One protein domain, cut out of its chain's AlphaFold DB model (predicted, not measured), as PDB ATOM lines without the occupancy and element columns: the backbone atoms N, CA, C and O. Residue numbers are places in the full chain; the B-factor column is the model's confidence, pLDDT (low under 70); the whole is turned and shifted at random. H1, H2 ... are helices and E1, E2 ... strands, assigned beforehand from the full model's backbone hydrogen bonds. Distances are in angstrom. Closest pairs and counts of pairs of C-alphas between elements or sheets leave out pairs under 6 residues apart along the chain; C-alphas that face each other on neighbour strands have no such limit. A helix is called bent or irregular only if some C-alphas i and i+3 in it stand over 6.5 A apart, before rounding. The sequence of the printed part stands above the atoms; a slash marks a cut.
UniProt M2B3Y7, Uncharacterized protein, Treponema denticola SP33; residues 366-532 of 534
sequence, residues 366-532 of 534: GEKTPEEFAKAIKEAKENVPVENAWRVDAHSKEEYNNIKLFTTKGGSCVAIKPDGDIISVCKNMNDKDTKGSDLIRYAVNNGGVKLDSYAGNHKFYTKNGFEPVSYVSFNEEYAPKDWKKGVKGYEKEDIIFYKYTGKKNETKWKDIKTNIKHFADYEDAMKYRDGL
ATOM      1  N   GLY A 366       6.494  11.117 -31.794       96.12
ATOM      2  CA  GLY A 366       6.088  10.286 -30.664       96.12
ATOM      3  C   GLY A 366       4.849  10.816 -29.957       96.12
ATOM      4  O   GLY A 366       4.424  11.946 -30.209       96.12
ATOM      5  N   GLU A 367       4.281   9.976 -29.093       96.94
ATOM      6  CA  GLU A 367       3.122  10.321 -28.268       96.94
ATOM      7  C   GLU A 367       3.461  11.369 -27.201       96.94
ATOM      8  O   GLU A 367       4.607  11.467 -26.747       96.94
ATOM      9  N   LYS A 368       2.456  12.160 -26.821       97.25
ATOM     10  CA  LYS A 368       2.552  13.242 -25.837       97.25
ATOM     11  C   LYS A 368       1.400  13.217 -24.849       97.25
ATOM     12  O   LYS A 368       0.311  12.754 -25.179       97.25
ATOM     13  N   THR A 369       1.634  13.746 -23.647       97.56
ATOM     14  CA  THR A 369       0.527  13.990 -22.711       97.56
ATOM     15  C   THR A 369      -0.353  15.144 -23.215       97.56
ATOM     16  O   THR A 369       0.119  15.975 -24.002       97.56
ATOM     17  N   PRO A 370      -1.614  15.246 -22.758       97.56
ATOM     18  CA  PRO A 370      -2.480  16.380 -23.078       97.56
ATOM     19  C   PRO A 370      -1.850  17.748 -22.788       97.56
ATOM     20  O   PRO A 370      -1.978  18.667 -23.595       97.56
ATOM     21  N   GLU A 371      -1.112  17.887 -21.683       96.56
ATOM     22  CA  GLU A 371      -0.393  19.117 -21.334       96.56
ATOM     23  C   GLU A 371       0.713  19.446 -22.340       96.56
ATOM     24  O   GLU A 371       0.808  20.582 -22.814       96.56
ATOM     25  N   GLU A 372       1.555  18.461 -22.663       96.81
ATOM     26  CA  GLU A 372       2.664  18.637 -23.600       96.81
ATOM     27  C   GLU A 372       2.154  18.985 -25.002       96.81
ATOM     28  O   GLU A 372       2.676  19.898 -25.646       96.81
ATOM     29  N   PHE A 373       1.112  18.289 -25.464       97.88
ATOM     30  CA  PHE A 373       0.526  18.516 -26.779       97.88
ATOM     31  C   PHE A 373      -0.175  19.872 -26.865       97.88
ATOM     32  O   PHE A 373       0.051  20.607 -27.825       97.88
ATOM     33  N   ALA A 374      -0.971  20.250 -25.854       96.94
ATOM     34  CA  ALA A 374      -1.655  21.545 -25.817       96.94
ATOM     35  C   ALA A 374      -0.671  22.724 -25.854       96.94
ATOM     36  O   ALA A 374      -0.977  23.774 -26.424       96.94
ATOM     37  N   LYS A 375       0.524  22.559 -25.278       96.31
ATOM     38  CA  LYS A 375       1.615  23.527 -25.423       96.31
ATOM     39  C   LYS A 375       2.188  23.511 -26.844       96.31
ATOM     40  O   LYS A 375       2.260  24.561 -27.479       96.31
ATOM     41  N   ALA A 376       2.540  22.335 -27.358       96.69
ATOM     42  CA  ALA A 376       3.169  22.196 -28.669       96.69
ATOM     43  C   ALA A 376       2.288  22.704 -29.824       96.69
ATOM     44  O   ALA A 376       2.792  23.372 -30.724       96.69
ATOM     45  N   ILE A 377       0.974  22.448 -29.800       96.75
ATOM     46  CA  ILE A 377       0.053  22.918 -30.847       96.75
ATOM     47  C   ILE A 377      -0.078  24.444 -30.857       96.75
ATOM     48  O   ILE A 377      -0.149  25.039 -31.931       96.75
ATOM     49  N   LYS A 378      -0.054  25.089 -29.683       95.19
ATOM     50  CA  LYS A 378      -0.066  26.555 -29.571       95.19
ATOM     51  C   LYS A 378       1.204  27.152 -30.166       95.19
ATOM     52  O   LYS A 378       1.113  27.995 -31.051       95.19
ATOM     53  N   GLU A 379       2.366  26.633 -29.774       95.81
ATOM     54  CA  GLU A 379       3.657  27.058 -30.330       95.81
ATOM     55  C   GLU A 379       3.725  26.812 -31.847       95.81
ATOM     56  O   GLU A 379       4.188  27.663 -32.606       95.81
ATOM     57  N   ALA A 380       3.232  25.667 -32.325       95.88
ATOM     58  CA  ALA A 380       3.189  25.365 -33.751       95.88
ATOM     59  C   ALA A 380       2.295  26.355 -34.509       95.88
ATOM     60  O   ALA A 380       2.715  26.853 -35.553       95.88
ATOM     61  N   LYS A 381       1.104  26.661 -33.976       94.62
ATOM     62  CA  LYS A 381       0.140  27.607 -34.556       94.62
ATOM     63  C   LYS A 381       0.704  29.029 -34.625       94.62
ATOM     64  O   LYS A 381       0.532  29.689 -35.645       94.62
ATOM     65  N   GLU A 382       1.439  29.469 -33.604       93.56
ATOM     66  CA  GLU A 382       2.130  30.771 -33.585       93.56
ATOM     67  C   GLU A 382       3.242  30.884 -34.642       93.56
ATOM     68  O   GLU A 382       3.566  31.980 -35.092       93.56
ATOM     69  N   ASN A 383       3.813  29.755 -35.075       92.75
ATOM     70  CA  ASN A 383       4.858  29.703 -36.101       92.75
ATOM     71  C   ASN A 383       4.313  29.545 -37.535       92.75
ATOM     72  O   ASN A 383       5.095  29.447 -38.482       92.75
ATOM     73  N   VAL A 384       2.994  29.499 -37.727       89.44
ATOM     74  CA  VAL A 384       2.351  29.491 -39.051       89.44
ATOM     75  C   VAL A 384       2.064  30.941 -39.478       89.44
ATOM     76  O   VAL A 384       1.775  31.770 -38.618       89.44
ATOM     77  N   PRO A 385       2.119  31.289 -40.785       87.56
ATOM     78  CA  PRO A 385       1.688  32.609 -41.250       87.56
ATOM     79  C   PRO A 385       0.307  32.982 -40.700       87.56
ATOM     80  O   PRO A 385      -0.596  32.142 -40.671       87.56
ATOM     81  N   VAL A 386       0.141  34.226 -40.248       83.75
ATOM     82  CA  VAL A 386      -1.027  34.660 -39.458       83.75
ATOM     83  C   VAL A 386      -2.336  34.478 -40.238       83.75
ATOM     84  O   VAL A 386      -3.349  34.068 -39.679       83.75
ATOM     85  N   GLU A 387      -2.301  34.686 -41.553       83.75
ATOM     86  CA  GLU A 387      -3.406  34.446 -42.488       83.75
ATOM     87  C   GLU A 387      -3.817  32.967 -42.619       83.75
ATOM     88  O   GLU A 387      -4.863  32.663 -43.188       83.75
ATOM     89  N   ASN A 388      -3.014  32.039 -42.093       87.69
ATOM     90  CA  ASN A 388      -3.269  30.599 -42.096       87.69
ATOM     91  C   ASN A 388      -3.532  30.019 -40.704       87.69
ATOM     92  O   ASN A 388      -4.226  29.008 -40.602       87.69
ATOM     93  N   ALA A 389      -3.019  30.656 -39.648       89.88
ATOM     94  CA  ALA A 389      -3.105  30.164 -38.274       89.88
ATOM     95  C   ALA A 389      -4.553  29.956 -37.793       89.88
ATOM     96  O   ALA A 389      -4.829  28.975 -37.106       89.88
ATOM     97  N   TRP A 390      -5.492  30.808 -38.218       91.44
ATOM     98  CA  TRP A 390      -6.909  30.719 -37.832       91.44
ATOM     99  C   TRP A 390      -7.620  29.448 -38.329       91.44
ATOM    100  O   TRP A 390      -8.668  29.085 -37.803       91.44
ATOM    101  N   ARG A 391      -7.043  28.729 -39.307       92.69
ATOM    102  CA  ARG A 391      -7.554  27.426 -39.771       92.69
ATOM    103  C   ARG A 391      -7.133  26.255 -38.876       92.69
ATOM    104  O   ARG A 391      -7.562  25.132 -39.122       92.69
ATOM    105  N   VAL A 392      -6.257  26.491 -37.896       91.88
ATOM    106  CA  VAL A 392      -5.766  25.473 -36.962       91.88
ATOM    107  C   VAL A 392      -6.514  25.606 -35.645       91.88
ATOM    108  O   VAL A 392      -6.460  26.661 -35.008       91.88
ATOM    109  N   ASP A 393      -7.156  24.522 -35.218       89.31
ATOM    110  CA  ASP A 393      -7.792  24.457 -33.907       89.31
ATOM    111  C   ASP A 393      -6.833  23.906 -32.840       89.31
ATOM    112  O   ASP A 393      -6.178  22.872 -33.023       89.31
ATOM    113  N   ALA A 394      -6.732  24.643 -31.737       90.44
ATOM    114  CA  ALA A 394      -5.834  24.381 -30.622       90.44
ATOM    115  C   ALA A 394      -6.656  24.308 -29.332       90.44
ATOM    116  O   ALA A 394      -6.869  25.318 -28.656       90.44
ATOM    117  N   HIS A 395      -7.090  23.094 -29.003       90.88
ATOM    118  CA  HIS A 395      -7.934  22.814 -27.846       90.88
ATOM    119  C   HIS A 395      -7.208  22.986 -26.501       90.88
ATOM    120  O   HIS A 395      -5.973  23.062 -26.420       90.88
ATOM    121  N   SER A 396      -7.991  23.048 -25.423       90.69
ATOM    122  CA  SER A 396      -7.490  22.950 -24.050       90.69
ATOM    123  C   SER A 396      -6.902  21.564 -23.762       90.69
ATOM    124  O   SER A 396      -7.136  20.601 -24.492       90.69
ATOM    125  N   LYS A 397      -6.118  21.439 -22.684       91.62
ATOM    126  CA  LYS A 397      -5.544  20.140 -22.299       91.62
ATOM    127  C   LYS A 397      -6.640  19.135 -21.920       91.62
ATOM    128  O   LYS A 397      -6.499  17.951 -22.189       91.62
ATOM    129  N   GLU A 398      -7.747  19.599 -21.344       93.19
ATOM    130  CA  GLU A 398      -8.863  18.758 -20.919       93.19
ATOM    131  C   GLU A 398      -9.589  18.114 -22.111       93.19
ATOM    132  O   GLU A 398     -10.022  16.965 -22.022       93.19
ATOM    133  N   GLU A 399      -9.673  18.825 -23.237       93.25
ATOM    134  CA  GLU A 399     -10.281  18.344 -24.486       93.25
ATOM    135  C   GLU A 399      -9.445  17.263 -25.188       93.25
ATOM    136  O   GLU A 399      -9.976  16.499 -25.990       93.25
ATOM    137  N   TYR A 400      -8.152  17.160 -24.873       95.94
ATOM    138  CA  TYR A 400      -7.261  16.138 -25.430       95.94
ATOM    139  C   TYR A 400      -7.240  14.825 -24.635       95.94
ATOM    140  O   TYR A 400      -6.513  13.893 -24.989       95.94
ATOM    141  N   ASN A 401      -8.041  14.709 -23.576       92.94
ATOM    142  CA  ASN A 401      -8.164  13.461 -22.829       92.94
ATOM    143  C   ASN A 401      -8.713  12.333 -23.718       92.94
ATOM    144  O   ASN A 401      -9.691  12.512 -24.440       92.94
ATOM    145  N   ASN A 402      -8.111  11.142 -23.625       93.06
ATOM    146  CA  ASN A 402      -8.461   9.955 -24.423       93.06
ATOM    147  C   ASN A 402      -8.278  10.112 -25.948       93.06
ATOM    148  O   ASN A 402      -8.845   9.341 -26.721       93.06
ATOM    149  N   ILE A 403      -7.478  11.082 -26.390       97.12
ATOM    150  CA  ILE A 403      -7.103  11.284 -27.795       97.12
ATOM    151  C   ILE A 403      -5.660  10.806 -27.986       97.12
ATOM    152  O   ILE A 403      -4.833  10.931 -27.084       97.12
ATOM    153  N   LYS A 404      -5.326  10.253 -29.159       98.06
ATOM    154  CA  LYS A 404      -3.924   9.965 -29.502       98.06
ATOM    155  C   LYS A 404      -3.249  11.254 -29.956       98.06
ATOM    156  O   LYS A 404      -3.674  11.842 -30.951       98.06
ATOM    157  N   LEU A 405      -2.209  11.681 -29.249       98.38
ATOM    158  CA  LEU A 405      -1.570  12.986 -29.425       98.38
ATOM    159  C   LEU A 405      -0.125  12.797 -29.863       98.38
ATOM    160  O   LEU A 405       0.658  12.215 -29.118       98.38
ATOM    161  N   PHE A 406       0.244  13.293 -31.043       98.31
ATOM    162  CA  PHE A 406       1.580  13.084 -31.594       98.31
ATOM    163  C   PHE A 406       2.282  14.392 -31.922       98.31
ATOM    164  O   PHE A 406       1.731  15.261 -32.600       98.31
ATOM    165  N   THR A 407       3.547  14.487 -31.523       97.88
ATOM    166  CA  THR A 407       4.390  15.648 -31.813       97.88
ATOM    167  C   THR A 407       5.758  15.206 -32.321       97.88
ATOM    168  O   THR A 407       6.341  14.233 -31.833       97.88
ATOM    169  N   THR A 408       6.283  15.907 -33.323       97.62
ATOM    170  CA  THR A 408       7.651  15.714 -33.816       97.62
ATOM    171  C   THR A 408       8.667  16.420 -32.921       97.62
ATOM    172  O   THR A 408       8.336  17.357 -32.199       97.62
ATOM    173  N   LYS A 409       9.948  16.054 -33.020       94.06
ATOM    174  CA  LYS A 409      11.045  16.790 -32.359       94.06
ATOM    175  C   LYS A 409      11.062  18.289 -32.695       94.06
ATOM    176  O   LYS A 409      11.472  19.083 -31.860       94.06
ATOM    177  N   GLY A 410      10.618  18.665 -33.897       94.00
ATOM    178  CA  GLY A 410      10.504  20.059 -34.333       94.00
ATOM    179  C   GLY A 410       9.195  20.753 -33.932       94.00
ATOM    180  O   GLY A 410       8.970  21.888 -34.341       94.00
ATOM    181  N   GLY A 411       8.320  20.091 -33.165       96.06
ATOM    182  CA  GLY A 411       7.071  20.666 -32.659       96.06
ATOM    183  C   GLY A 411       5.894  20.627 -33.638       96.06
ATOM    184  O   GLY A 411       4.890  21.288 -33.401       96.06
ATOM    185  N   SER A 412       5.979  19.883 -34.743       97.62
ATOM    186  CA  SER A 412       4.818  19.650 -35.613       97.62
ATOM    187  C   SER A 412       3.860  18.652 -34.962       97.62
ATOM    188  O   SER A 412       4.311  17.656 -34.403       97.62
ATOM    189  N   CYS A 413       2.554  18.895 -35.052       97.62
ATOM    190  CA  CYS A 413       1.538  18.211 -34.251       97.62
ATOM    191  C   CYS A 413       0.434  17.580 -35.111       97.62
ATOM    192  O   CYS A 413       0.076  18.107 -36.167       97.62
ATOM    193  N   VAL A 414      -0.116  16.459 -34.639       98.19
ATOM    194  CA  VAL A 414      -1.364  15.859 -35.131       98.19
ATOM    195  C   VAL A 414      -2.028  15.048 -34.020       98.19
ATOM    196  O   VAL A 414      -1.339  14.380 -33.249       98.19
ATOM    197  N   ALA A 415      -3.356  15.085 -33.953       98.31
ATOM    198  CA  ALA A 415      -4.141  14.324 -32.993       98.31
ATOM    199  C   ALA A 415      -5.212  13.469 -33.691       98.31
ATOM    200  O   ALA A 415      -5.678  13.801 -34.782       98.31
ATOM    201  N   ILE A 416      -5.571  12.339 -33.075       98.38
ATOM    202  CA  ILE A 416      -6.542  11.376 -33.613       98.38
ATOM    203  C   ILE A 416      -7.509  10.981 -32.502       98.38
ATOM    204  O   ILE A 416      -7.099  10.384 -31.499       98.38
ATOM    205  N   LYS A 417      -8.790  11.305 -32.679       97.44
ATOM    206  CA  LYS A 417      -9.857  10.883 -31.766       97.44
ATOM    207  C   LYS A 417     -10.095   9.365 -31.860       97.44
ATOM    208  O   LYS A 417      -9.727   8.745 -32.862       97.44
ATOM    209  N   PRO A 418     -10.738   8.743 -30.853       96.81
ATOM    210  CA  PRO A 418     -11.046   7.309 -30.870       96.81
ATOM    211  C   PRO A 418     -11.864   6.829 -32.077       96.81
ATOM    212  O   PRO A 418     -11.701   5.690 -32.502       96.81
ATOM    213  N   ASP A 419     -12.709   7.687 -32.648       95.75
ATOM    214  CA  ASP A 419     -13.529   7.407 -33.835       95.75
ATOM    215  C   ASP A 419     -12.782   7.633 -35.167       95.75
ATOM    216  O   ASP A 419     -13.383   7.610 -36.244       95.75
ATOM    217  N   GLY A 420     -11.471   7.882 -35.097       97.38
ATOM    218  CA  GLY A 420     -10.598   8.090 -36.247       97.38
ATOM    219  C   GLY A 420     -10.701   9.478 -36.881       97.38
ATOM    220  O   GLY A 420     -10.194   9.675 -37.989       97.38
ATOM    221  N   ASP A 421     -11.330  10.443 -36.210       98.00
ATOM    222  CA  ASP A 421     -11.302  11.847 -36.616       98.00
ATOM    223  C   ASP A 421      -9.915  12.463 -36.369       98.00
ATOM    224  O   ASP A 421      -9.379  12.414 -35.257       98.00
ATOM    225  N   ILE A 422      -9.308  13.013 -37.420       98.50
ATOM    226  CA  ILE A 422      -7.991  13.651 -37.362       98.50
ATOM    227  C   ILE A 422      -8.184  15.140 -37.088       98.50
ATOM    228  O   ILE A 422      -8.694  15.871 -37.936       98.50
ATOM    229  N   ILE A 423      -7.680  15.599 -35.945       97.50
ATOM    230  CA  ILE A 423      -7.790  16.989 -35.495       97.50
ATOM    231  C   ILE A 423      -6.412  17.610 -35.228       97.50
ATOM    232  O   ILE A 423      -5.387  16.923 -35.197       97.50
ATOM    233  N   SER A 424      -6.386  18.935 -35.049       96.62
ATOM    234  CA  SER A 424      -5.208  19.697 -34.602       96.62
ATOM    235  C   SER A 424      -3.922  19.400 -35.387       96.62
ATOM    236  O   SER A 424      -2.829  19.289 -34.829       96.62
ATOM    237  N   VAL A 425      -4.048  19.258 -36.711       97.12
ATOM    238  CA  VAL A 425      -2.902  19.089 -37.613       97.12
ATOM    239  C   VAL A 425      -2.219  20.439 -37.795       97.12
ATOM    240  O   VAL A 425      -2.786  21.346 -38.399       97.12
ATOM    241  N   CYS A 426      -0.974  20.563 -37.342       96.62
ATOM    242  CA  CYS A 426      -0.203  21.788 -37.526       96.62
ATOM    243  C   CYS A 426       1.269  21.488 -37.793       96.62
ATOM    244  O   CYS A 426       1.960  20.871 -36.982       96.62
ATOM    245  N   LYS A 427       1.779  21.964 -38.932       95.38
ATOM    246  CA  LYS A 427       3.213  21.930 -39.225       95.38
ATOM    247  C   LYS A 427       3.877  23.140 -38.573       95.38
ATOM    248  O   LYS A 427       3.590  24.267 -38.965       95.38
ATOM    249  N   ASN A 428       4.842  22.909 -37.690       95.31
ATOM    250  CA  ASN A 428       5.707  23.986 -37.221       95.31
ATOM    251  C   ASN A 428       6.656  24.416 -38.363       95.31
ATOM    252  O   ASN A 428       7.297  23.586 -39.015       95.31
ATOM    253  N   MET A 429       6.743  25.713 -38.667       92.94
ATOM    254  CA  MET A 429       7.598  26.214 -39.755       92.94
ATOM    255  C   MET A 429       9.100  26.116 -39.458       92.94
ATOM    256  O   MET A 429       9.903  26.092 -40.403       92.94
ATOM    257  N   ASN A 430       9.472  25.988 -38.184       92.62
ATOM    258  CA  ASN A 430      10.848  25.738 -37.752       92.62
ATOM    259  C   ASN A 430      11.248  24.265 -37.904       92.62
ATOM    260  O   ASN A 430      12.428  23.968 -38.061       92.62
ATOM    261  N   ASP A 431      10.275  23.355 -37.972       93.75
ATOM    262  CA  ASP A 431      10.505  21.955 -38.316       93.75
ATOM    263  C   ASP A 431      10.787  21.828 -39.823       93.75
ATOM    264  O   ASP A 431       9.878  21.872 -40.668       93.75
ATOM    265  N   LYS A 432      12.077  21.763 -40.172       90.00
ATOM    266  CA  LYS A 432      12.543  21.651 -41.564       90.00
ATOM    267  C   LYS A 432      12.516  20.215 -42.084       90.00
ATOM    268  O   LYS A 432      12.435  20.025 -43.298       90.00
ATOM    269  N   ASP A 433      12.523  19.234 -41.186       88.94
ATOM    270  CA  ASP A 433      12.637  17.817 -41.529       88.94
ATOM    271  C   ASP A 433      11.269  17.148 -41.734       88.94
ATOM    272  O   ASP A 433      11.161  16.151 -42.454       88.94
ATOM    273  N   THR A 434      10.204  17.724 -41.166       93.06
ATOM    274  CA  THR A 434       8.832  17.214 -41.290       93.06
ATOM    275  C   THR A 434       8.043  17.910 -42.395       93.06
ATOM    276  O   THR A 434       7.947  19.139 -42.456       93.06
ATOM    277  N   LYS A 435       7.362  17.130 -43.242       94.56
ATOM    278  CA  LYS A 435       6.318  17.647 -44.143       94.56
ATOM    279  C   LYS A 435       4.943  17.467 -43.505       94.56
ATOM    280  O   LYS A 435       4.684  16.449 -42.875       94.56
ATOM    281  N   GLY A 436       4.000  18.371 -43.780       94.44
ATOM    282  CA  GLY A 436       2.602  18.175 -43.357       94.44
ATOM    283  C   GLY A 436       2.003  16.856 -43.876       94.44
ATOM    284  O   GLY A 436       1.268  16.179 -43.167       94.44
ATOM    285  N   SER A 437       2.384  16.426 -45.084       95.75
ATOM    286  CA  SER A 437       2.001  15.113 -45.623       95.75
ATOM    287  C   SER A 437       2.548  13.928 -44.823       95.75
ATOM    288  O   SER A 437       1.940  12.861 -44.854       95.75
ATOM    289  N   ASP A 438       3.677  14.088 -44.124       96.94
ATOM    290  CA  ASP A 438       4.207  13.040 -43.249       96.94
ATOM    291  C   ASP A 438       3.307  12.894 -42.004       96.94
ATOM    292  O   ASP A 438       2.975  11.767 -41.645       96.94
ATOM    293  N   LEU A 439       2.804  14.005 -41.437       97.69
ATOM    294  CA  LEU A 439       1.825  13.996 -40.332       97.69
ATOM    295  C   LEU A 439       0.521  13.300 -40.728       97.69
ATOM    296  O   LEU A 439       0.050  12.426 -40.010       97.69
ATOM    297  N   ILE A 440      -0.042  13.641 -41.892       98.00
ATOM    298  CA  ILE A 440      -1.285  13.014 -42.368       98.00
ATOM    299  C   ILE A 440      -1.085  11.522 -42.628       98.00
ATOM    300  O   ILE A 440      -1.908  10.704 -42.222       98.00
ATOM    301  N   ARG A 441       0.031  11.146 -43.262       96.81
ATOM    302  CA  ARG A 441       0.363   9.736 -43.481       96.81
ATOM    303  C   ARG A 441       0.513   8.984 -42.157       96.81
ATOM    304  O   ARG A 441       0.058   7.848 -42.057       96.81
ATOM    305  N   TYR A 442       1.135   9.607 -41.160       97.75
ATOM    306  CA  TYR A 442       1.263   9.038 -39.824       97.75
ATOM    307  C   TYR A 442      -0.098   8.872 -39.146       97.75
ATOM    308  O   TYR A 442      -0.371   7.805 -38.609       97.75
ATOM    309  N   ALA A 443      -0.964   9.884 -39.218       98.06
ATOM    310  CA  ALA A 443      -2.286   9.843 -38.610       98.06
ATOM    311  C   ALA A 443      -3.158   8.729 -39.200       98.06
ATOM    312  O   ALA A 443      -3.708   7.916 -38.462       98.06
ATOM    313  N   VAL A 444      -3.195   8.607 -40.528       97.88
ATOM    314  CA  VAL A 444      -3.902   7.510 -41.208       97.88
ATOM    315  C   VAL A 444      -3.370   6.144 -40.768       97.88
ATOM    316  O   VAL A 444      -4.145   5.261 -40.412       97.88
ATOM    317  N   ASN A 445      -2.045   5.979 -40.714       96.69
ATOM    318  CA  ASN A 445      -1.427   4.734 -40.249       96.69
ATOM    319  C   ASN A 445      -1.742   4.403 -38.775       96.69
ATOM    320  O   ASN A 445      -1.538   3.264 -38.367       96.69
ATOM    321  N   ASN A 446      -2.213   5.375 -37.989       97.25
ATOM    322  CA  ASN A 446      -2.533   5.235 -36.567       97.25
ATOM    323  C   ASN A 446      -4.046   5.291 -36.265       97.25
ATOM    324  O   ASN A 446      -4.437   5.410 -35.097       97.25
ATOM    325  N   GLY A 447      -4.889   5.142 -37.296       96.75
ATOM    326  CA  GLY A 447      -6.345   5.005 -37.170       96.75
ATOM    327  C   GLY A 447      -7.156   6.205 -37.662       96.75
ATOM    328  O   GLY A 447      -8.370   6.208 -37.502       96.75
ATOM    329  N   GLY A 448      -6.519   7.214 -38.256       98.06
ATOM    330  CA  GLY A 448      -7.218   8.348 -38.852       98.06
ATOM    331  C   GLY A 448      -7.958   7.969 -40.142       98.06
ATOM    332  O   GLY A 448      -7.338   7.495 -41.095       98.06
ATOM    333  N   VAL A 449      -9.265   8.215 -40.199       98.19
ATOM    334  CA  VAL A 449     -10.131   7.866 -41.344       98.19
ATOM    335  C   VAL A 449     -10.965   9.036 -41.858       98.19
ATOM    336  O   VAL A 449     -11.468   8.982 -42.982       98.19
ATOM    337  N   LYS A 450     -11.102  10.106 -41.072       98.38
ATOM    338  CA  LYS A 450     -11.921  11.274 -41.405       98.38
ATOM    339  C   LYS A 450     -11.339  12.555 -40.836       98.38
ATOM    340  O   LYS A 450     -10.457  12.509 -39.985       98.38
ATOM    341  N   LEU A 451     -11.799  13.670 -41.385       98.38
ATOM    342  CA  LEU A 451     -11.558  15.014 -40.870       98.38
ATOM    343  C   LEU A 451     -12.545  15.991 -41.499       98.38
ATOM    344  O   LEU A 451     -13.198  15.691 -42.507       98.38
ATOM    345  N   ASP A 452     -12.613  17.183 -40.942       97.81
ATOM    346  CA  ASP A 452     -13.138  18.372 -41.592       97.81
ATOM    347  C   ASP A 452     -12.071  19.468 -41.639       97.81
ATOM    348  O   ASP A 452     -11.120  19.500 -40.856       97.81
ATOM    349  N   SER A 453     -12.159  20.330 -42.648       97.25
ATOM    350  CA  SER A 453     -11.258  21.471 -42.750       97.25
ATOM    351  C   SER A 453     -11.812  22.557 -43.652       97.25
ATOM    352  O   SER A 453     -12.571  22.291 -44.590       97.25
ATOM    353  N   TYR A 454     -11.355  23.781 -43.410       96.62
ATOM    354  CA  TYR A 454     -11.623  24.922 -44.268       96.62
ATOM    355  C   TYR A 454     -11.119  24.702 -45.703       96.62
ATOM    356  O   TYR A 454     -10.072  24.085 -45.947       96.62
ATOM    357  N   ALA A 455     -11.864  25.238 -46.671       95.94
ATOM    358  CA  ALA A 455     -11.634  25.055 -48.100       95.94
ATOM    359  C   ALA A 455     -10.230  25.449 -48.593       95.94
ATOM    360  O   ALA A 455      -9.749  24.871 -49.574       95.94
ATOM    361  N   GLY A 456      -9.537  26.365 -47.916       93.38
ATOM    362  CA  GLY A 456      -8.155  26.741 -48.222       93.38
ATOM    363  C   GLY A 456      -7.179  25.563 -48.138       93.38
ATOM    364  O   GLY A 456      -6.208  25.500 -48.893       93.38
ATOM    365  N   ASN A 457      -7.486  24.557 -47.313       95.00
ATOM    366  CA  ASN A 457      -6.676  23.348 -47.161       95.00
ATOM    367  C   ASN A 457      -7.069  22.214 -48.124       95.00
ATOM    368  O   ASN A 457      -6.441  21.153 -48.112       95.00
ATOM    369  N   HIS A 458      -8.074  22.409 -48.984       96.12
ATOM    370  CA  HIS A 458      -8.655  21.345 -49.808       96.12
ATOM    371  C   HIS A 458      -7.609  20.559 -50.608       96.12
ATOM    372  O   HIS A 458      -7.488  19.340 -50.485       96.12
ATOM    373  N   LYS A 459      -6.769  21.277 -51.359       95.50
ATOM    374  CA  LYS A 459      -5.710  20.679 -52.180       95.50
ATOM    375  C   LYS A 459      -4.694  19.884 -51.352       95.50
ATOM    376  O   LYS A 459      -4.130  18.906 -51.845       95.50
ATOM    377  N   PHE A 460      -4.429  20.303 -50.113       95.81
ATOM    378  CA  PHE A 460      -3.535  19.571 -49.222       95.81
ATOM    379  C   PHE A 460      -4.145  18.221 -48.837       95.81
ATOM    380  O   PHE A 460      -3.479  17.196 -48.991       95.81
ATOM    381  N   TYR A 461      -5.405  18.182 -48.411       97.06
ATOM    382  CA  TYR A 461      -6.042  16.933 -47.986       97.06
ATOM    383  C   TYR A 461      -6.287  15.962 -49.144       97.06
ATOM    384  O   TYR A 461      -5.943  14.782 -49.025       97.06
ATOM    385  N   THR A 462      -6.745  16.432 -50.308       96.25
ATOM    386  CA  THR A 462      -6.977  15.534 -51.452       96.25
ATOM    387  C   THR A 462      -5.687  14.937 -52.016       96.25
ATOM    388  O   THR A 462      -5.637  13.759 -52.377       96.25
ATOM    389  N   LYS A 463      -4.580  15.690 -51.984       95.25
ATOM    390  CA  LYS A 463      -3.239  15.167 -52.299       95.25
ATOM    391  C   LYS A 463      -2.780  14.081 -51.319       95.25
ATOM    392  O   LYS A 463      -1.944  13.243 -51.673       95.25
ATOM    393  N   ASN A 464      -3.308  14.083 -50.098       96.62
ATOM    394  CA  ASN A 464      -3.016  13.090 -49.072       96.62
ATOM    395  C   ASN A 464      -4.037  11.936 -49.016       96.62
ATOM    396  O   ASN A 464      -3.899  11.081 -48.151       96.62
ATOM    397  N   GLY A 465      -4.979  11.839 -49.964       96.56
ATOM    398  CA  GLY A 465      -5.878  10.683 -50.087       96.56
ATOM    399  C   GLY A 465      -7.262  10.858 -49.457       96.56
ATOM    400  O   GLY A 465      -7.966   9.866 -49.275       96.56
ATOM    401  N   PHE A 466      -7.631  12.090 -49.106       97.44
ATOM    402  CA  PHE A 466      -8.941  12.428 -48.559       97.44
ATOM    403  C   PHE A 466      -9.895  12.892 -49.661       97.44
ATOM    404  O   PHE A 466      -9.548  13.729 -50.490       97.44
ATOM    405  N   GLU A 467     -11.109  12.364 -49.655       96.50
ATOM    406  CA  GLU A 467     -12.155  12.667 -50.625       96.50
ATOM    407  C   GLU A 467     -13.231  13.538 -49.963       96.50
ATOM    408  O   GLU A 467     -13.744  13.143 -48.911       96.50
ATOM    409  N   PRO A 468     -13.564  14.720 -50.521       97.31
ATOM    410  CA  PRO A 468     -14.645  15.550 -50.000       97.31
ATOM    411  C   PRO A 468     -15.992  14.875 -50.277       97.31
ATOM    412  O   PRO A 468     -16.229  14.408 -51.389       97.31
ATOM    413  N   VAL A 469     -16.887  14.842 -49.292       97.56
ATOM    414  CA  VAL A 469     -18.202  14.185 -49.445       97.56
ATOM    415  C   VAL A 469     -19.379  15.097 -49.121       97.56
ATOM    416  O   VAL A 469     -20.441  14.968 -49.729       97.56
ATOM    417  N   SER A 470     -19.183  16.050 -48.216       98.44
ATOM    418  CA  SER A 470     -20.167  17.066 -47.851       98.44
ATOM    419  C   SER A 470     -19.473  18.365 -47.459       98.44
ATOM    420  O   SER A 470     -18.269  18.384 -47.185       98.44
ATOM    421  N   TYR A 471     -20.215  19.469 -47.458       98.62
ATOM    422  CA  TYR A 471     -19.720  20.746 -46.958       98.62
ATOM    423  C   TYR A 471     -20.844  21.621 -46.397       98.62
ATOM    424  O   TYR A 471     -22.010  21.476 -46.778       98.62
ATOM    425  N   VAL A 472     -20.459  22.573 -45.551       98.12
ATOM    426  CA  VAL A 472     -21.295  23.702 -45.122       98.12
ATOM    427  C   VAL A 472     -20.606  25.015 -45.464       98.12
ATOM    428  O   VAL A 472     -19.381  25.078 -45.593       98.12
ATOM    429  N   SER A 473     -21.387  26.077 -45.634       97.38
ATOM    430  CA  SER A 473     -20.818  27.403 -45.868       97.38
ATOM    431  C   SER A 473     -20.406  28.067 -44.560       97.38
ATOM    432  O   SER A 473     -21.018  27.841 -43.521       97.38
ATOM    433  N   PHE A 474     -19.350  28.879 -44.624       95.50
ATOM    434  CA  PHE A 474     -18.809  29.585 -43.466       95.50
ATOM    435  C   PHE A 474     -19.883  30.421 -42.761       95.50
ATOM    436  O   PHE A 474     -20.498  31.291 -43.388       95.50
ATOM    437  N   ASN A 475     -20.049  30.211 -41.457       93.69
ATOM    438  CA  ASN A 475     -20.899  31.036 -40.609       93.69
ATOM    439  C   ASN A 475     -20.022  31.947 -39.731       93.69
ATOM    440  O   ASN A 475     -19.205  31.460 -38.953       93.69
ATOM    441  N   GLU A 476     -20.196  33.269 -39.859       93.25
ATOM    442  CA  GLU A 476     -19.431  34.264 -39.089       93.25
ATOM    443  C   GLU A 476     -19.675  34.173 -37.576       93.25
ATOM    444  O   GLU A 476     -18.781  34.518 -36.809       93.25
ATOM    445  N   GLU A 477     -20.847  33.703 -37.140       92.75
ATOM    446  CA  GLU A 477     -21.185  33.571 -35.714       92.75
ATOM    447  C   GLU A 477     -20.313  32.531 -35.000       92.75
ATOM    448  O   GLU A 477     -20.046  32.656 -33.806       92.75
ATOM    449  N   TYR A 478     -19.825  31.539 -35.748       91.12
ATOM    450  CA  TYR A 478     -18.953  30.470 -35.261       91.12
ATOM    451  C   TYR A 478     -17.501  30.642 -35.731       91.12
ATOM    452  O   TYR A 478     -16.711  29.700 -35.666       91.12
ATOM    453  N   ALA A 479     -17.135  31.826 -36.232       91.25
ATOM    454  CA  ALA A 479     -15.785  32.077 -36.711       91.25
ATOM    455  C   ALA A 479     -14.746  31.945 -35.574       91.25
ATOM    456  O   ALA A 479     -14.995  32.401 -34.453       91.25
ATOM    457  N   PRO A 480     -13.551  31.386 -35.849       90.31
ATOM    458  CA  PRO A 480     -12.454  31.374 -34.887       90.31
ATOM    459  C   PRO A 480     -12.104  32.786 -34.404       90.31
ATOM    460  O   PRO A 480     -12.153  33.745 -35.174       90.31
ATOM    461  N   LYS A 481     -11.694  32.926 -33.137       88.75
ATOM    462  CA  LYS A 481     -11.390  34.236 -32.519       88.75
ATOM    463  C   LYS A 481     -10.301  35.028 -33.252       88.75
ATOM    464  O   LYS A 481     -10.255  36.249 -33.159       88.75
ATOM    465  N   ASP A 482      -9.401  34.327 -33.926       88.19
ATOM    466  CA  ASP A 482      -8.289  34.864 -34.702       88.19
ATOM    467  C   ASP A 482      -8.624  35.090 -36.189       88.19
ATOM    468  O   ASP A 482      -7.790  35.625 -36.923       88.19
ATOM    469  N   TRP A 483      -9.845  34.768 -36.633       92.94
ATOM    470  CA  TRP A 483     -10.351  35.143 -37.954       92.94
ATOM    471  C   TRP A 483     -10.759  36.625 -37.996       92.94
ATOM    472  O   TRP A 483     -11.363  37.151 -37.061       92.94
ATOM    473  N   LYS A 484     -10.439  37.325 -39.094       91.25
ATOM    474  CA  LYS A 484     -10.629  38.779 -39.219       91.25
ATOM    475  C   LYS A 484     -11.551  39.138 -40.381       91.25
ATOM    476  O   LYS A 484     -11.170  39.042 -41.546       91.25
ATOM    477  N   LYS A 485     -12.743  39.643 -40.062       92.00
ATOM    478  CA  LYS A 485     -13.736  40.061 -41.060       92.00
ATOM    479  C   LYS A 485     -13.195  41.164 -41.975       92.00
ATOM    480  O   LYS A 485     -12.727  42.197 -41.507       92.00
ATOM    481  N   GLY A 486     -13.311  40.954 -43.288       86.12
ATOM    482  CA  GLY A 486     -12.973  41.955 -44.306       86.12
ATOM    483  C   GLY A 486     -11.473  42.167 -44.544       86.12
ATOM    484  O   GLY A 486     -11.106  43.089 -45.268       86.12
ATOM    485  N   VAL A 487     -10.604  41.331 -43.967       86.25
ATOM    486  CA  VAL A 487      -9.151  41.408 -44.169       86.25
ATOM    487  C   VAL A 487      -8.727  40.429 -45.266       86.25
ATOM    488  O   VAL A 487      -9.120  39.264 -45.261       86.25
ATOM    489  N   LYS A 488      -7.902  40.888 -46.213       80.25
ATOM    490  CA  LYS A 488      -7.327  40.042 -47.274       80.25
ATOM    491  C   LYS A 488      -6.548  38.867 -46.657       80.25
ATOM    492  O   LYS A 488      -5.707  39.098 -45.791       80.25
ATOM    493  N   GLY A 489      -6.820  37.636 -47.098       76.06
ATOM    494  CA  GLY A 489      -6.275  36.400 -46.511       76.06
ATOM    495  C   GLY A 489      -7.137  35.765 -45.407       76.06
ATOM    496  O   GLY A 489      -6.793  34.696 -44.903       76.06
ATOM    497  N   TYR A 490      -8.250  36.405 -45.035       87.00
ATOM    498  CA  TYR A 490      -9.245  35.915 -44.072       87.00
ATOM    499  C   TYR A 490     -10.618  35.795 -44.743       87.00
ATOM    500  O   TYR A 490     -11.654  36.176 -44.197       87.00
ATOM    501  N   GLU A 491     -10.640  35.314 -45.982       90.12
ATOM    502  CA  GLU A 491     -11.879  35.097 -46.713       90.12
ATOM    503  C   GLU A 491     -12.762  34.057 -46.002       90.12
ATOM    504  O   GLU A 491     -12.288  33.191 -45.266       90.12
ATOM    505  N   LYS A 492     -14.076  34.140 -46.227       94.00
ATOM    506  CA  LYS A 492     -15.017  33.116 -45.767       94.00
ATOM    507  C   LYS A 492     -14.759  31.818 -46.523       94.00
ATOM    508  O   LYS A 492     -14.882  31.791 -47.749       94.00
ATOM    509  N   GLU A 493     -14.454  30.749 -45.800       94.94
ATOM    510  CA  GLU A 493     -14.161  29.444 -46.395       94.94
ATOM    511  C   GLU A 493     -15.197  28.404 -45.997       94.94
ATOM    512  O   GLU A 493     -15.462  28.213 -44.814       94.94
ATOM    513  N   ASP A 494     -15.761  27.702 -46.984       97.31
ATOM    514  CA  ASP A 494     -16.608  26.542 -46.706       97.31
ATOM    515  C   ASP A 494     -15.846  25.538 -45.825       97.31
ATOM    516  O   ASP A 494     -14.637  25.341 -45.993       97.31
ATOM    517  N   ILE A 495     -16.564  24.882 -44.917       97.75
ATOM    518  CA  ILE A 495     -16.027  23.782 -44.121       97.75
ATOM    519  C   ILE A 495     -16.382  22.492 -44.845       97.75
ATOM    520  O   ILE A 495     -17.555  22.207 -45.096       97.75
ATOM    521  N   ILE A 496     -15.358  21.740 -45.231       98.38
ATOM    522  CA  ILE A 496     -15.491  20.548 -46.061       98.38
ATOM    523  C   ILE A 496     -15.221  19.322 -45.200       98.38
ATOM    524  O   ILE A 496     -14.219  19.261 -44.492       98.38
ATOM    525  N   PHE A 497     -16.088  18.327 -45.325       98.50
ATOM    526  CA  PHE A 497     -16.021  17.060 -44.618       98.50
ATOM    527  C   PHE A 497     -15.432  16.001 -45.545       98.50
ATOM    528  O   PHE A 497     -15.913  15.790 -46.665       98.50
ATOM    529  N   TYR A 498     -14.383  15.330 -45.077       98.19
ATOM    530  CA  TYR A 498     -13.613  14.381 -45.867       98.19
ATOM    531  C   TYR A 498     -13.613  12.986 -45.261       98.19
ATOM    532  O   TYR A 498     -13.484  12.825 -44.049       98.19
ATOM    533  N   LYS A 499     -13.615  11.975 -46.129       97.69
ATOM    534  CA  LYS A 499     -13.274  10.595 -45.763       97.69
ATOM    535  C   LYS A 499     -11.969  10.168 -46.420       97.69
ATOM    536  O   LYS A 499     -11.656  10.593 -47.533       97.69
ATOM    537  N   TYR A 500     -11.204   9.314 -45.759       97.75
ATOM    538  CA  TYR A 500      -9.984   8.764 -46.329       97.75
ATOM    539  C   TYR A 500     -10.305   7.621 -47.299       97.75
ATOM    540  O   TYR A 500     -10.947   6.641 -46.933       97.75
ATOM    541  N   THR A 501      -9.832   7.726 -48.544       96.19
ATOM    542  CA  THR A 501      -9.965   6.661 -49.559       96.19
ATOM    543  C   THR A 501      -8.619   6.205 -50.117       96.19
ATOM    544  O   THR A 501      -8.553   5.259 -50.902       96.19
ATOM    545  N   GLY A 502      -7.530   6.894 -49.762       94.50
ATOM    546  CA  GLY A 502      -6.192   6.674 -50.314       94.50
ATOM    547  C   GLY A 502      -6.018   7.159 -51.759       94.50
ATOM    548  O   GLY A 502      -4.887   7.215 -52.250       94.50
ATOM    549  N   LYS A 503      -7.101   7.561 -52.441       93.81
ATOM    550  CA  LYS A 503      -7.064   8.091 -53.809       93.81
ATOM    551  C   LYS A 503      -6.561   9.531 -53.795       93.81
ATOM    552  O   LYS A 503      -7.188  10.416 -53.221       93.81
ATOM    553  N   LYS A 504      -5.421   9.774 -54.440       92.12
ATOM    554  CA  LYS A 504      -4.784  11.097 -54.488       92.12
ATOM    555  C   LYS A 504      -5.183  11.833 -55.759       92.12
ATOM    556  O   LYS A 504      -4.656  11.520 -56.821       92.12
ATOM    557  N   ASN A 505      -6.053  12.830 -55.625       85.00
ATOM    558  CA  ASN A 505      -6.536  13.650 -56.735       85.00
ATOM    559  C   ASN A 505      -6.347  15.134 -56.409       85.00
ATOM    560  O   ASN A 505      -6.788  15.607 -55.368       85.00
ATOM    561  N   GLU A 506      -5.678  15.887 -57.279       84.25
ATOM    562  CA  GLU A 506      -5.454  17.318 -57.062       84.25
ATOM    563  C   GLU A 506      -6.532  18.135 -57.785       84.25
ATOM    564  O   GLU A 506      -6.476  18.303 -59.001       84.25
ATOM    565  N   THR A 507      -7.511  18.637 -57.034       85.62
ATOM    566  CA  THR A 507      -8.613  19.467 -57.539       85.62
ATOM    567  C   THR A 507      -8.633  20.818 -56.834       85.62
ATOM    568  O   THR A 507      -8.189  20.944 -55.690       85.62
ATOM    569  N   LYS A 508      -9.134  21.860 -57.508       89.69
ATOM    570  CA  LYS A 508      -9.467  23.121 -56.835       89.69
ATOM    571  C   LYS A 508     -10.890  23.017 -56.309       89.69
ATOM    572  O   LYS A 508     -11.772  22.560 -57.029       89.69
ATOM    573  N   TRP A 509     -11.124  23.499 -55.090       93.81
ATOM    574  CA  TRP A 509     -12.447  23.432 -54.464       93.81
ATOM    575  C   TRP A 509     -13.545  24.046 -55.344       93.81
ATOM    576  O   TRP A 509     -14.579  23.427 -55.565       93.81
ATOM    577  N   LYS A 510     -13.275  25.219 -55.931       92.75
ATOM    578  CA  LYS A 510     -14.215  25.928 -56.815       92.75
ATOM    579  C   LYS A 510     -14.686  25.091 -58.010       92.75
ATOM    580  O   LYS A 510     -15.825  25.249 -58.424       92.75
ATOM    581  N   ASP A 511     -13.834  24.202 -58.519       91.12
ATOM    582  CA  ASP A 511     -14.115  23.415 -59.725       91.12
ATOM    583  C   ASP A 511     -15.012  22.205 -59.424       91.12
ATOM    584  O   ASP A 511     -15.656  21.674 -60.325       91.12
ATOM    585  N   ILE A 512     -15.044  21.748 -58.166       93.00
ATOM    586  CA  ILE A 512     -15.780  20.540 -57.768       93.00
ATOM    587  C   ILE A 512     -16.936  20.809 -56.805       93.00
ATOM    588  O   ILE A 512     -17.777  19.932 -56.641       93.00
ATOM    589  N   LYS A 513     -16.999  21.996 -56.182       94.69
ATOM    590  CA  LYS A 513     -17.985  22.360 -55.150       94.69
ATOM    591  C   LYS A 513     -19.419  22.020 -55.556       94.69
ATOM    592  O   LYS A 513     -20.160  21.475 -54.749       94.69
ATOM    593  N   THR A 514     -19.793  22.294 -56.805       94.12
ATOM    594  CA  THR A 514     -21.145  22.040 -57.334       94.12
ATOM    595  C   THR A 514     -21.534  20.562 -57.353       94.12
ATOM    596  O   THR A 514     -22.719  20.252 -57.391       94.12
ATOM    597  N   ASN A 515     -20.555  19.656 -57.313       95.19
ATOM    598  CA  ASN A 515     -20.761  18.210 -57.310       95.19
ATOM    599  C   ASN A 515     -20.711  17.603 -55.899       95.19
ATOM    600  O   ASN A 515     -20.900  16.397 -55.752       95.19
ATOM    601  N   ILE A 516     -20.429  18.404 -54.865       97.50
ATOM    602  CA  ILE A 516     -20.368  17.953 -53.471       97.50
ATOM    603  C   ILE A 516     -21.651  18.369 -52.754       97.50
ATOM    604  O   ILE A 516     -22.174  19.460 -52.966       97.50
ATOM    605  N   LYS A 517     -22.175  17.491 -51.897       97.88
ATOM    606  CA  LYS A 517     -23.448  17.727 -51.213       97.88
ATOM    607  C   LYS A 517     -23.325  18.865 -50.192       97.88
ATOM    608  O   LYS A 517     -22.530  18.779 -49.256       97.88
ATOM    609  N   HIS A 518     -24.131  19.907 -50.368       98.12
ATOM    610  CA  HIS A 518     -24.245  21.027 -49.432       98.12
ATOM    611  C   HIS A 518     -25.263  20.724 -48.332       98.12
ATOM    612  O   HIS A 518     -26.305  20.125 -48.603       98.12
ATOM    613  N   PHE A 519     -24.970  21.167 -47.113       98.25
ATOM    614  CA  PHE A 519     -25.903  21.172 -45.989       98.25
ATOM    615  C   PHE A 519     -25.955  22.564 -45.353       98.25
ATOM    616  O   PHE A 519     -24.994  23.335 -45.422       98.25
ATOM    617  N   ALA A 520     -27.089  22.880 -44.728       95.44
ATOM    618  CA  ALA A 520     -27.250  24.114 -43.965       95.44
ATOM    619  C   ALA A 520     -26.599  24.022 -42.575       95.44
ATOM    620  O   ALA A 520     -26.053  25.012 -42.097       95.44
ATOM    621  N   ASP A 521     -26.639  22.837 -41.964       95.62
ATOM    622  CA  ASP A 521     -26.173  22.576 -40.605       95.62
ATOM    623  C   ASP A 521     -24.875  21.747 -40.588       95.62
ATOM    624  O   ASP A 521     -24.692  20.827 -41.396       95.62
ATOM    625  N   TYR A 522     -23.961  22.095 -39.674       96.38
ATOM    626  CA  TYR A 522     -22.658  21.438 -39.530       96.38
ATOM    627  C   TYR A 522     -22.807  19.972 -39.110       96.38
ATOM    628  O   TYR A 522     -22.146  19.099 -39.679       96.38
ATOM    629  N   GLU A 523     -23.679  19.678 -38.144       96.88
ATOM    630  CA  GLU A 523     -23.874  18.321 -37.649       96.88
ATOM    631  C   GLU A 523     -24.472  17.411 -38.719       96.88
ATOM    632  O   GLU A 523     -24.097  16.243 -38.797       96.88
ATOM    633  N   ASP A 524     -25.372  17.919 -39.559       97.81
ATOM    634  CA  ASP A 524     -25.958  17.129 -40.644       97.81
ATOM    635  C   ASP A 524     -24.915  16.760 -41.706       97.81
ATOM    636  O   ASP A 524     -24.849  15.607 -42.148       97.81
ATOM    637  N   ALA A 525     -24.047  17.706 -42.084       97.69
ATOM    638  CA  ALA A 525     -22.934  17.431 -42.991       97.69
ATOM    639  C   ALA A 525     -21.951  16.412 -42.400       97.69
ATOM    640  O   ALA A 525     -21.482  15.520 -43.121       97.69
ATOM    641  N   MET A 526     -21.672  16.540 -41.101       97.50
ATOM    642  CA  MET A 526     -20.822  15.646 -40.321       97.50
ATOM    643  C   MET A 526     -21.396  14.226 -40.270       97.50
ATOM    644  O   MET A 526     -20.721  13.275 -40.663       97.50
ATOM    645  N   LYS A 527     -22.665  14.082 -39.865       97.62
ATOM    646  CA  LYS A 527     -23.389  12.801 -39.800       97.62
ATOM    647  C   LYS A 527     -23.455  12.136 -41.172       97.62
ATOM    648  O   LYS A 527     -23.263  10.926 -41.277       97.62
ATOM    649  N   TYR A 528     -23.670  12.916 -42.235       98.25
ATOM    650  CA  TYR A 528     -23.649  12.399 -43.601       98.25
ATOM    651  C   TYR A 528     -22.283  11.821 -43.986       98.25
ATOM    652  O   TYR A 528     -22.237  10.719 -44.524       98.25
ATOM    653  N   ARG A 529     -21.172  12.522 -43.706       97.88
ATOM    654  CA  ARG A 529     -19.818  11.983 -43.934       97.88
ATOM    655  C   ARG A 529     -19.616  10.696 -43.142       97.88
ATOM    656  O   ARG A 529     -19.128   9.718 -43.704       97.88
ATOM    657  N   ASP A 530     -19.972  10.710 -41.864       97.19
ATOM    658  CA  ASP A 530     -19.724   9.597 -40.949       97.19
ATOM    659  C   ASP A 530     -20.489   8.336 -41.373       97.19
ATOM    660  O   ASP A 530     -19.930   7.246 -41.332       97.19
ATOM    661  N   GLY A 531     -21.703   8.480 -41.915       96.31
ATOM    662  CA  GLY A 531     -22.466   7.371 -42.500       96.31
ATOM    663  C   GLY A 531     -21.885   6.780 -43.796       96.31
ATOM    664  O   GLY A 531     -22.393   5.772 -44.282       96.31
ATOM    665  N   LEU A 532     -20.845   7.385 -44.381       95.25
ATOM    666  CA  LEU A 532     -20.148   6.884 -45.577       95.25
ATOM    667  C   LEU A 532     -18.832   6.162 -45.256       95.25
ATOM    668  O   LEU A 532     -18.108   5.784 -46.190       95.25
TER     669      LEU A 532
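AT A GLANCE: This is residues 366 to 532 of the 534 residues of an uncharacterized protein of Treponema denticola SP33 (UniProt M2B3Y7). Two lobes stand side by side, each three layers, a sheet with helices on both its faces: H1 and H3 cover the three-stranded sheet E1 E2 E3, and H4 and H6 cover the four-stranded sheet E4 E6 E5 E7. The lobes meet where E3 and E4 come close at Ile 422 and Leu 451, and a long loop, residues 473 to 494, joins E5 to E6. The 167 printed residues hold six named helices and seven strands, in the order H1 H2 E1 E2 E3 H3 E4 H4 E5 E6 H5 E7 H6; the first sheet is antiparallel, the second mixed. The class is mixed, helices and strands; the whole is compact, with a radius of gyration of the C-alphas of 15.3 A and spans of 41 by 36 by 30 A.

HOW THE PARTS SIT: Start at H1, residues 370 to 382, on the sheet of E1, residues 404 to 408, E2, 413 to 416, and E3, 422 to 426; its height over the sheet is 8.4 A. These strands form a meander, each the antiparallel neighbour of the one before: look for N 406 and O 414 at 2.9 A, and N 415 and O 423 at 3.0 A. H2, residues 386 to 389, is close but not clearly touching H1, the closest C-alphas, of Lys 381 and Ala 389, being 5.6 A apart. H3, residues 436 to 445, is on the opposite face from H1; its closest C-alpha to E2 is Leu 439, 6.4 A from Val 414. The closest C-alphas of E3 and E4, residues 450 to 454, are Ile 422 and Leu 451, 5.2 A apart. E4 is antiparallel to E6, residues 495 to 500, with N 453 and O 496 at 3.0 A; E6 and E5, residues 466 to 472, are an antiparallel hairpin, with N 469 and O 497 at 3.0 A; E5 is parallel to E7, residues 517 to 519, with N 519 and O 471 at 3.0 A. E4, H4, residues 455 to 463, and E5 form a split strand-helix-strand unit, two strands running the same way with E6 between them, its crossover right-handed. H6, residues 522 to 530, is on the opposite face from H4; the C-alphas of Ser 470 and Ala 525 are the closest of E5 and H6, 5.6 A apart. H5, residues 509 to 515, is on this sheet too and only just touches H4, with 3 pairs of C-alphas within 8 A, the closest His 458 and Trp 509 at 6.4 A. In H3 and H6 every O i to N i+4 pair is within hydrogen-bond range, against 8 of 9 in H1, 3 of 5 in H4 and 1 of 3 in H5, which has 2 of 4 O i to N i+3 pairs; H2 is too short for an O i to N i+4 pair.

IN THESE COORDINATES: Find C-alpha 370 at (-2.480, 16.380, -23.078); from there H1 runs 18.4 A. E5 measures 17.1 A and E6 16.3 A. H4 and H5 are irregular: C-alphas 456 and 459, and 511 and 514, are each 7.6 A apart. H6 ends at C-alpha 530, (-19.724, 9.597, -40.949).

THE WHOLE: The two C-alphas farthest apart, Glu 371 and Thr 514, are 41.7 A apart. The printed part has no cut; the links from H2 to E1 and from E5 to E6 are long. Mean pLDDT of the printed part is 94.7, and no printed residue is under 70.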